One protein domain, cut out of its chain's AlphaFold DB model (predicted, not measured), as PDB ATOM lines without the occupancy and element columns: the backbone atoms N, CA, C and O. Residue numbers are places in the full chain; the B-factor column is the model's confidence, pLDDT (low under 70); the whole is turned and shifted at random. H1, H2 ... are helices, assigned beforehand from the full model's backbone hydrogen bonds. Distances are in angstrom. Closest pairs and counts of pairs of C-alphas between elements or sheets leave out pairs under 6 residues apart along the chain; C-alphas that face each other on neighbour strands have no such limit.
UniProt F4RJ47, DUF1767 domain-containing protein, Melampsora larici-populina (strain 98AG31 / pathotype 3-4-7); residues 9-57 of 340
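AT A GLANCE: This is residues 9 to 57 of the 340 residues of the protein "DUF1767 domain-containing protein" of Melampsora larici-populina (strain 98AG31 / pathotype 3-4-7) (UniProt F4RJ47). Three helices are set in a triangle, with H3 packing slantwise on both H1 and H2, which have no contact with each other. Residues 15 to 21, of which 15 to 17 belong to H1, stick out. The printed part has 49 residues, with helices H1, H2 and H3 along the chain and no named strand, and is all helix. It is compact, with a radius of gyration of the C-alphas of 10.4 A and spans of 29 by 20 by 17 A.

IN THESE COORDINATES: H1, residues 9 to 17, begins at C-alpha 9 (-28.908, -4.117, -16.118) and is 12.2 A long. H2, residues 25 to 38, is 20.1 A long. H3, residues 43 to 56, is 19.9 A long and ends at C-alpha 56 (-40.774, 1.979, 1.129).

HOW THE PARTS SIT: H1 touches residues 43 to 47 of H3, closest at the C-alphas of Val 10 and Ile 47, 5.8 A; they run the same way at a steep tilt of 50 degrees. Residues 31 to 35 of H2 touch H3, closest at the C-alphas of Cys 31 and Ile 50, 7.1 A; they run opposite ways at a steep tilt of 59 degrees. H1 and H2 are apart. In H1, H2 and H3 every O i to N i+4 pair is within hydrogen-bond range.

THE WHOLE: The C-alphas farthest apart, Thr 20 and Glu 40, are 29.4 A apart. The printed part has no cut, and no link is long. No printed residue is under 70 in pLDDT.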
ATOM      1  N   PRO A   9     -29.588  -5.167 -16.885       86.62
ATOM      2  CA  PRO A   9     -28.908  -4.117 -16.118       86.62
ATOM      3  C   PRO A   9     -29.504  -3.869 -14.725       86.62
ATOM      4  O   PRO A   9     -28.742  -3.680 -13.779       86.62
ATOM      5  N   VAL A  10     -30.833  -3.936 -14.576       86.75
ATOM      6  CA  VAL A  10     -31.534  -3.764 -13.289       86.75
ATOM      7  C   VAL A  10     -31.130  -4.887 -12.333       86.75
ATOM      8  O   VAL A  10     -30.649  -4.638 -11.229       86.75
ATOM      9  N   ILE A  11     -31.238  -6.137 -12.792       87.44
ATOM     10  CA  ILE A  11     -30.908  -7.336 -12.008       87.44
ATOM     11  C   ILE A  11     -29.433  -7.331 -11.577       87.44
ATOM     12  O   ILE A  11     -29.113  -7.664 -10.434       87.44
ATOM     13  N   ASN A  12     -28.525  -6.946 -12.477       89.88
ATOM     14  CA  ASN A  12     -27.094  -6.874 -12.181       89.88
ATOM     15  C   ASN A  12     -26.762  -5.748 -11.194       89.88
ATOM     16  O   ASN A  12     -25.921  -5.948 -10.316       89.88
ATOM     17  N   TRP A  13     -27.441  -4.600 -11.290       92.12
ATOM     18  CA  TRP A  13     -27.285  -3.504 -10.336       92.12
ATOM     19  C   TRP A  13     -27.712  -3.928  -8.925       92.12
ATOM     20  O   TRP A  13     -26.918  -3.813  -7.993       92.12
ATOM     21  N   PHE A  14     -28.901  -4.525  -8.765       90.31
ATOM     22  CA  PHE A  14     -29.361  -4.987  -7.449       90.31
ATOM     23  C   PHE A  14     -28.444  -6.059  -6.847       90.31
ATOM     24  O   PHE A  14     -28.123  -5.978  -5.664       90.31
ATOM     25  N   LYS A  15     -27.927  -6.999  -7.652       88.56
ATOM     26  CA  LYS A  15     -26.935  -7.994  -7.192       88.56
ATOM     27  C   LYS A  15     -25.599  -7.381  -6.753       88.56
ATOM     28  O   LYS A  15     -24.885  -8.003  -5.970       88.56
ATOM     29  N   SER A  16     -25.250  -6.191  -7.249       90.19
ATOM     30  CA  SER A  16     -24.040  -5.462  -6.855       90.19
ATOM     31  C   SER A  16     -24.261  -4.616  -5.593       90.19
ATOM     32  O   SER A  16     -23.473  -4.701  -4.652       90.19
ATOM     33  N   SER A  17     -25.367  -3.867  -5.536       89.56
ATOM     34  CA  SER A  17     -25.741  -3.011  -4.401       89.56
ATOM     35  C   SER A  17     -26.155  -3.811  -3.156       89.56
ATOM     36  O   SER A  17     -25.777  -3.455  -2.036       89.56
ATOM     37  N   TYR A  18     -26.875  -4.920  -3.351       91.44
ATOM     38  CA  TYR A  18     -27.497  -5.737  -2.303       91.44
ATOM     39  C   TYR A  18     -27.178  -7.242  -2.488       91.44
ATOM     40  O   TYR A  18     -28.053  -8.026  -2.857       91.44
ATOM     41  N   PRO A  19     -25.933  -7.701  -2.229       87.12
ATOM     42  CA  PRO A  19     -25.470  -9.033  -2.649       87.12
ATOM     43  C   PRO A  19     -26.068 -10.241  -1.902       87.12
ATOM     44  O   PRO A  19     -25.660 -11.376  -2.167       87.12
ATOM     45  N   THR A  20     -26.976 -10.023  -0.945       87.12
ATOM     46  CA  THR A  20     -27.755 -11.079  -0.269       87.12
ATOM     47  C   THR A  20     -29.270 -10.910  -0.430       87.12
ATOM     48  O   THR A  20     -30.023 -11.622   0.227       87.12
ATOM     49  N   LEU A  21     -29.728  -9.947  -1.237       87.88
ATOM     50  CA  LEU A  21     -31.148  -9.670  -1.427       87.88
ATOM     51  C   LEU A  21     -31.727 -10.599  -2.497       87.88
ATOM     52  O   LEU A  21     -31.397 -10.491  -3.678       87.88
ATOM     53  N   ASN A  22     -32.620 -11.490  -2.073       87.44
ATOM     54  CA  ASN A  22     -33.434 -12.312  -2.959       87.44
ATOM     55  C   ASN A  22     -34.837 -11.701  -3.008       87.44
ATOM     56  O   ASN A  22     -35.552 -11.752  -2.010       87.44
ATOM     57  N   PHE A  23     -35.231 -11.119  -4.140       86.81
ATOM     58  CA  PHE A  23     -36.595 -10.621  -4.331       86.81
ATOM     59  C   PHE A  23     -37.609 -11.765  -4.405       86.81
ATOM     60  O   PHE A  23     -37.308 -12.832  -4.950       86.81
ATOM     61  N   GLU A  24     -38.836 -11.506  -3.961       89.69
ATOM     62  CA  GLU A  24     -39.980 -12.279  -4.438       89.69
ATOM     63  C   GLU A  24     -40.242 -11.941  -5.918       89.69
ATOM     64  O   GLU A  24     -40.320 -10.773  -6.307       89.69
ATOM     65  N   GLN A  25     -40.340 -12.969  -6.770       87.06
ATOM     66  CA  GLN A  25     -40.482 -12.772  -8.220       87.06
ATOM     67  C   GLN A  25     -41.825 -12.138  -8.589       87.06
ATOM     68  O   GLN A  25     -41.881 -11.339  -9.519       87.06
ATOM     69  N   GLU A  26     -42.892 -12.468  -7.856       88.75
ATOM     70  CA  GLU A  26     -44.211 -11.880  -8.081       88.75
ATOM     71  C   GLU A  26     -44.220 -10.384  -7.737       88.75
ATOM     72  O   GLU A  26     -44.605  -9.581  -8.586       88.75
ATOM     73  N   TRP A  27     -43.694  -9.994  -6.568       91.31
ATOM     74  CA  TRP A  27     -43.520  -8.586  -6.185       91.31
ATOM     75  C   TRP A  27     -42.713  -7.804  -7.230       91.31
ATOM     76  O   TRP A  27     -43.166  -6.773  -7.728       91.31
ATOM     77  N   LEU A  28     -41.544  -8.319  -7.631       89.69
ATOM     78  CA  LEU A  28     -40.657  -7.612  -8.560       89.69
ATOM     79  C   LEU A  28     -41.272  -7.466  -9.961       89.69
ATOM     80  O   LEU A  28     -41.096  -6.425 -10.597       89.69
ATOM     81  N   ASN A  29     -42.022  -8.471 -10.423       89.69
ATOM     82  CA  ASN A  29     -42.795  -8.391 -11.661       89.69
ATOM     83  C   ASN A  29     -43.913  -7.340 -11.559       89.69
ATOM     84  O   ASN A  29     -44.021  -6.495 -12.444       89.69
ATOM     85  N   GLN A  30     -44.705  -7.347 -10.477       88.94
ATOM     86  CA  GLN A  30     -45.788  -6.376 -10.269       88.94
ATOM     87  C   GLN A  30     -45.257  -4.934 -10.210       88.94
ATOM     88  O   GLN A  30     -45.809  -4.051 -10.866       88.94
ATOM     89  N   CYS A  31     -44.149  -4.689  -9.502       88.94
ATOM     90  CA  CYS A  31     -43.501  -3.375  -9.464       88.94
ATOM     91  C   CYS A  31     -42.953  -2.942 -10.834       88.94
ATOM     92  O   CYS A  31     -43.083  -1.774 -11.200       88.94
ATOM     93  N   TYR A  32     -42.360  -3.858 -11.608       88.81
ATOM     94  CA  TYR A  32     -41.866  -3.555 -12.956       88.81
ATOM     95  C   TYR A  32     -43.005  -3.228 -13.931       88.81
ATOM     96  O   TYR A  32     -42.934  -2.211 -14.623       88.81
ATOM     97  N   ASP A  33     -44.063  -4.042 -13.961       89.19
ATOM     98  CA  ASP A  33     -45.215  -3.820 -14.839       89.19
ATOM     99  C   ASP A  33     -45.974  -2.540 -14.447       89.19
ATOM    100  O   ASP A  33     -46.351  -1.766 -15.326       89.19
ATOM    101  N   TYR A  34     -46.126  -2.247 -13.149       88.25
ATOM    102  CA  TYR A  34     -46.685  -0.971 -12.689       88.25
ATOM    103  C   TYR A  34     -45.863   0.220 -13.197       88.25
ATOM    104  O   TYR A  34     -46.419   1.109 -13.845       88.25
ATOM    105  N   LEU A  35     -44.547   0.233 -12.942       88.50
ATOM    106  CA  LEU A  35     -43.681   1.355 -13.316       88.50
ATOM    107  C   LEU A  35     -43.637   1.556 -14.834       88.50
ATOM    108  O   LEU A  35     -43.702   2.690 -15.293       88.50
ATOM    109  N   LYS A  36     -43.592   0.469 -15.610       84.69
ATOM    110  CA  LYS A  36     -43.595   0.519 -17.075       84.69
ATOM    111  C   LYS A  36     -44.922   1.022 -17.659       84.69
ATOM    112  O   LYS A  36     -44.911   1.651 -18.712       84.69
ATOM    113  N   ASN A  37     -46.052   0.737 -17.010       85.56
ATOM    114  CA  ASN A  37     -47.370   1.165 -17.487       85.56
ATOM    115  C   ASN A  37     -47.703   2.624 -17.129       85.56
ATOM    116  O   ASN A  37     -48.536   3.221 -17.805       85.56
ATOM    117  N   HIS A  38     -47.072   3.193 -16.093       84.69
ATOM    118  CA  HIS A  38     -47.298   4.584 -15.668       84.69
ATOM    119  C   HIS A  38     -46.213   5.560 -16.150       84.69
ATOM    120  O   HIS A  38     -46.487   6.752 -16.255       84.69
ATOM    121  N   PHE A  39     -44.995   5.088 -16.451       84.00
ATOM    122  CA  PHE A  39     -43.851   5.958 -16.730       84.00
ATOM    123  C   PHE A  39     -42.940   5.419 -17.851       84.00
ATOM    124  O   PHE A  39     -42.456   4.286 -17.797       84.00
ATOM    125  N   GLU A  40     -42.592   6.269 -18.823       80.44
ATOM    126  CA  GLU A  40     -41.597   5.963 -19.866       80.44
ATOM    127  C   GLU A  40     -40.155   6.122 -19.335       80.44
ATOM    128  O   GLU A  40     -39.425   7.053 -19.673       80.44
ATOM    129  N   LEU A  41     -39.738   5.218 -18.440       81.44
ATOM    130  CA  LEU A  41     -38.453   5.318 -17.734       81.44
ATOM    131  C   LEU A  41     -37.267   4.742 -18.517       81.44
ATOM    132  O   LEU A  41     -37.297   3.617 -19.021       81.44
ATOM    133  N   THR A  42     -36.138   5.451 -18.473       86.56
ATOM    134  CA  THR A  42     -34.830   4.865 -18.802       86.56
ATOM    135  C   THR A  42     -34.408   3.824 -17.755       86.56
ATOM    136  O   THR A  42     -34.824   3.874 -16.595       86.56
ATOM    137  N   ASN A  43     -33.506   2.902 -18.123       85.88
ATOM    138  CA  ASN A  43     -33.011   1.853 -17.215       85.88
ATOM    139  C   ASN A  43     -32.460   2.393 -15.875       85.88
ATOM    140  O   ASN A  43     -32.583   1.721 -14.854       85.88
ATOM    141  N   SER A  44     -31.859   3.587 -15.853       87.00
ATOM    142  CA  SER A  44     -31.319   4.206 -14.632       87.00
ATOM    143  C   SER A  44     -32.409   4.812 -13.740       87.00
ATOM    144  O   SER A  44     -32.335   4.673 -12.519       87.00
ATOM    145  N   GLN A  45     -33.442   5.432 -14.321       89.50
ATOM    146  CA  GLN A  45     -34.620   5.892 -13.575       89.50
ATOM    147  C   GLN A  45     -35.434   4.708 -13.038       89.50
ATOM    148  O   GLN A  45     -35.869   4.742 -11.890       89.50
ATOM    149  N   LEU A  46     -35.572   3.636 -13.826       89.75
ATOM    150  CA  LEU A  46     -36.225   2.392 -13.416       89.75
ATOM    151  C   LEU A  46     -35.520   1.756 -12.207       89.75
ATOM    152  O   LEU A  46     -36.186   1.407 -11.237       89.75
ATOM    153  N   ILE A  47     -34.182   1.670 -12.217       91.19
ATOM    154  CA  ILE A  47     -33.396   1.217 -11.054       91.19
ATOM    155  C   ILE A  47     -33.710   2.068  -9.817       91.19
ATOM    156  O   ILE A  47     -34.002   1.506  -8.763       91.19
ATOM    157  N   LYS A  48     -33.704   3.405  -9.946       91.81
ATOM    158  CA  LYS A  48     -34.010   4.319  -8.833       91.81
ATOM    159  C   LYS A  48     -35.432   4.134  -8.298       91.81
ATOM    160  O   LYS A  48     -35.589   3.947  -7.099       91.81
ATOM    161  N   LYS A  49     -36.465   4.159  -9.152       91.75
ATOM    162  CA  LYS A  49     -37.864   4.034  -8.700       91.75
ATOM    163  C   LYS A  49     -38.137   2.629  -8.115       91.75
ATOM    164  O   LYS A  49     -38.829   2.553  -7.107       91.75
ATOM    165  N   ILE A  50     -37.534   1.543  -8.630       92.62
ATOM    166  CA  ILE A  50     -37.601   0.207  -7.985       92.62
ATOM    167  C   ILE A  50     -36.873   0.200  -6.631       92.62
ATOM    168  O   ILE A  50     -37.382  -0.387  -5.679       92.62
ATOM    169  N   GLU A  51     -35.710   0.853  -6.505       94.12
ATOM    170  CA  GLU A  51     -35.031   0.987  -5.210       94.12
ATOM    171  C   GLU A  51     -35.904   1.755  -4.209       94.12
ATOM    172  O   GLU A  51     -36.087   1.282  -3.091       94.12
ATOM    173  N   THR A  52     -36.511   2.878  -4.603       94.06
ATOM    174  CA  THR A  52     -37.456   3.622  -3.756       94.06
ATOM    175  C   THR A  52     -38.631   2.746  -3.315       94.06
ATOM    176  O   THR A  52     -38.926   2.704  -2.124       94.06
ATOM    177  N   GLN A  53     -39.257   1.987  -4.225       93.06
ATOM    178  CA  GLN A  53     -40.361   1.079  -3.869       93.06
ATOM    179  C   GLN A  53     -39.917  -0.040  -2.915       93.06
ATOM    180  O   GLN A  53     -40.602  -0.294  -1.932       93.06
ATOM    181  N   LEU A  54     -38.746  -0.657  -3.127       94.06
ATOM    182  CA  LEU A  54     -38.168  -1.626  -2.182       94.06
ATOM    183  C   LEU A  54     -37.956  -1.002  -0.793       94.06
ATOM    184  O   LEU A  54     -38.267  -1.616   0.227       94.06
ATOM    185  N   LEU A  55     -37.409   0.216  -0.747       94.94
ATOM    186  CA  LEU A  55     -37.091   0.900   0.502       94.94
ATOM    187  C   LEU A  55     -38.348   1.398   1.246       94.94
ATOM    188  O   LEU A  55     -38.310   1.448   2.475       94.94
ATOM    189  N   LEU A  56     -39.454   1.682   0.544       94.69
ATOM    190  CA  LEU A  56     -40.774   1.979   1.129       94.69
ATOM    191  C   LEU A  56     -41.550   0.715   1.538       94.69
ATOM    192  O   LEU A  56     -42.252   0.722   2.543       94.69
ATOM    193  N   SER A  57     -41.410  -0.384   0.794       94.00
ATOM    194  CA  SER A  57     -42.118  -1.642   1.067       94.00
ATOM    195  C   SER A  57     -41.619  -2.362   2.323       94.00
ATOM    196  O   SER A  57     -40.472  -2.194   2.748       94.00
TER     197      SER A  57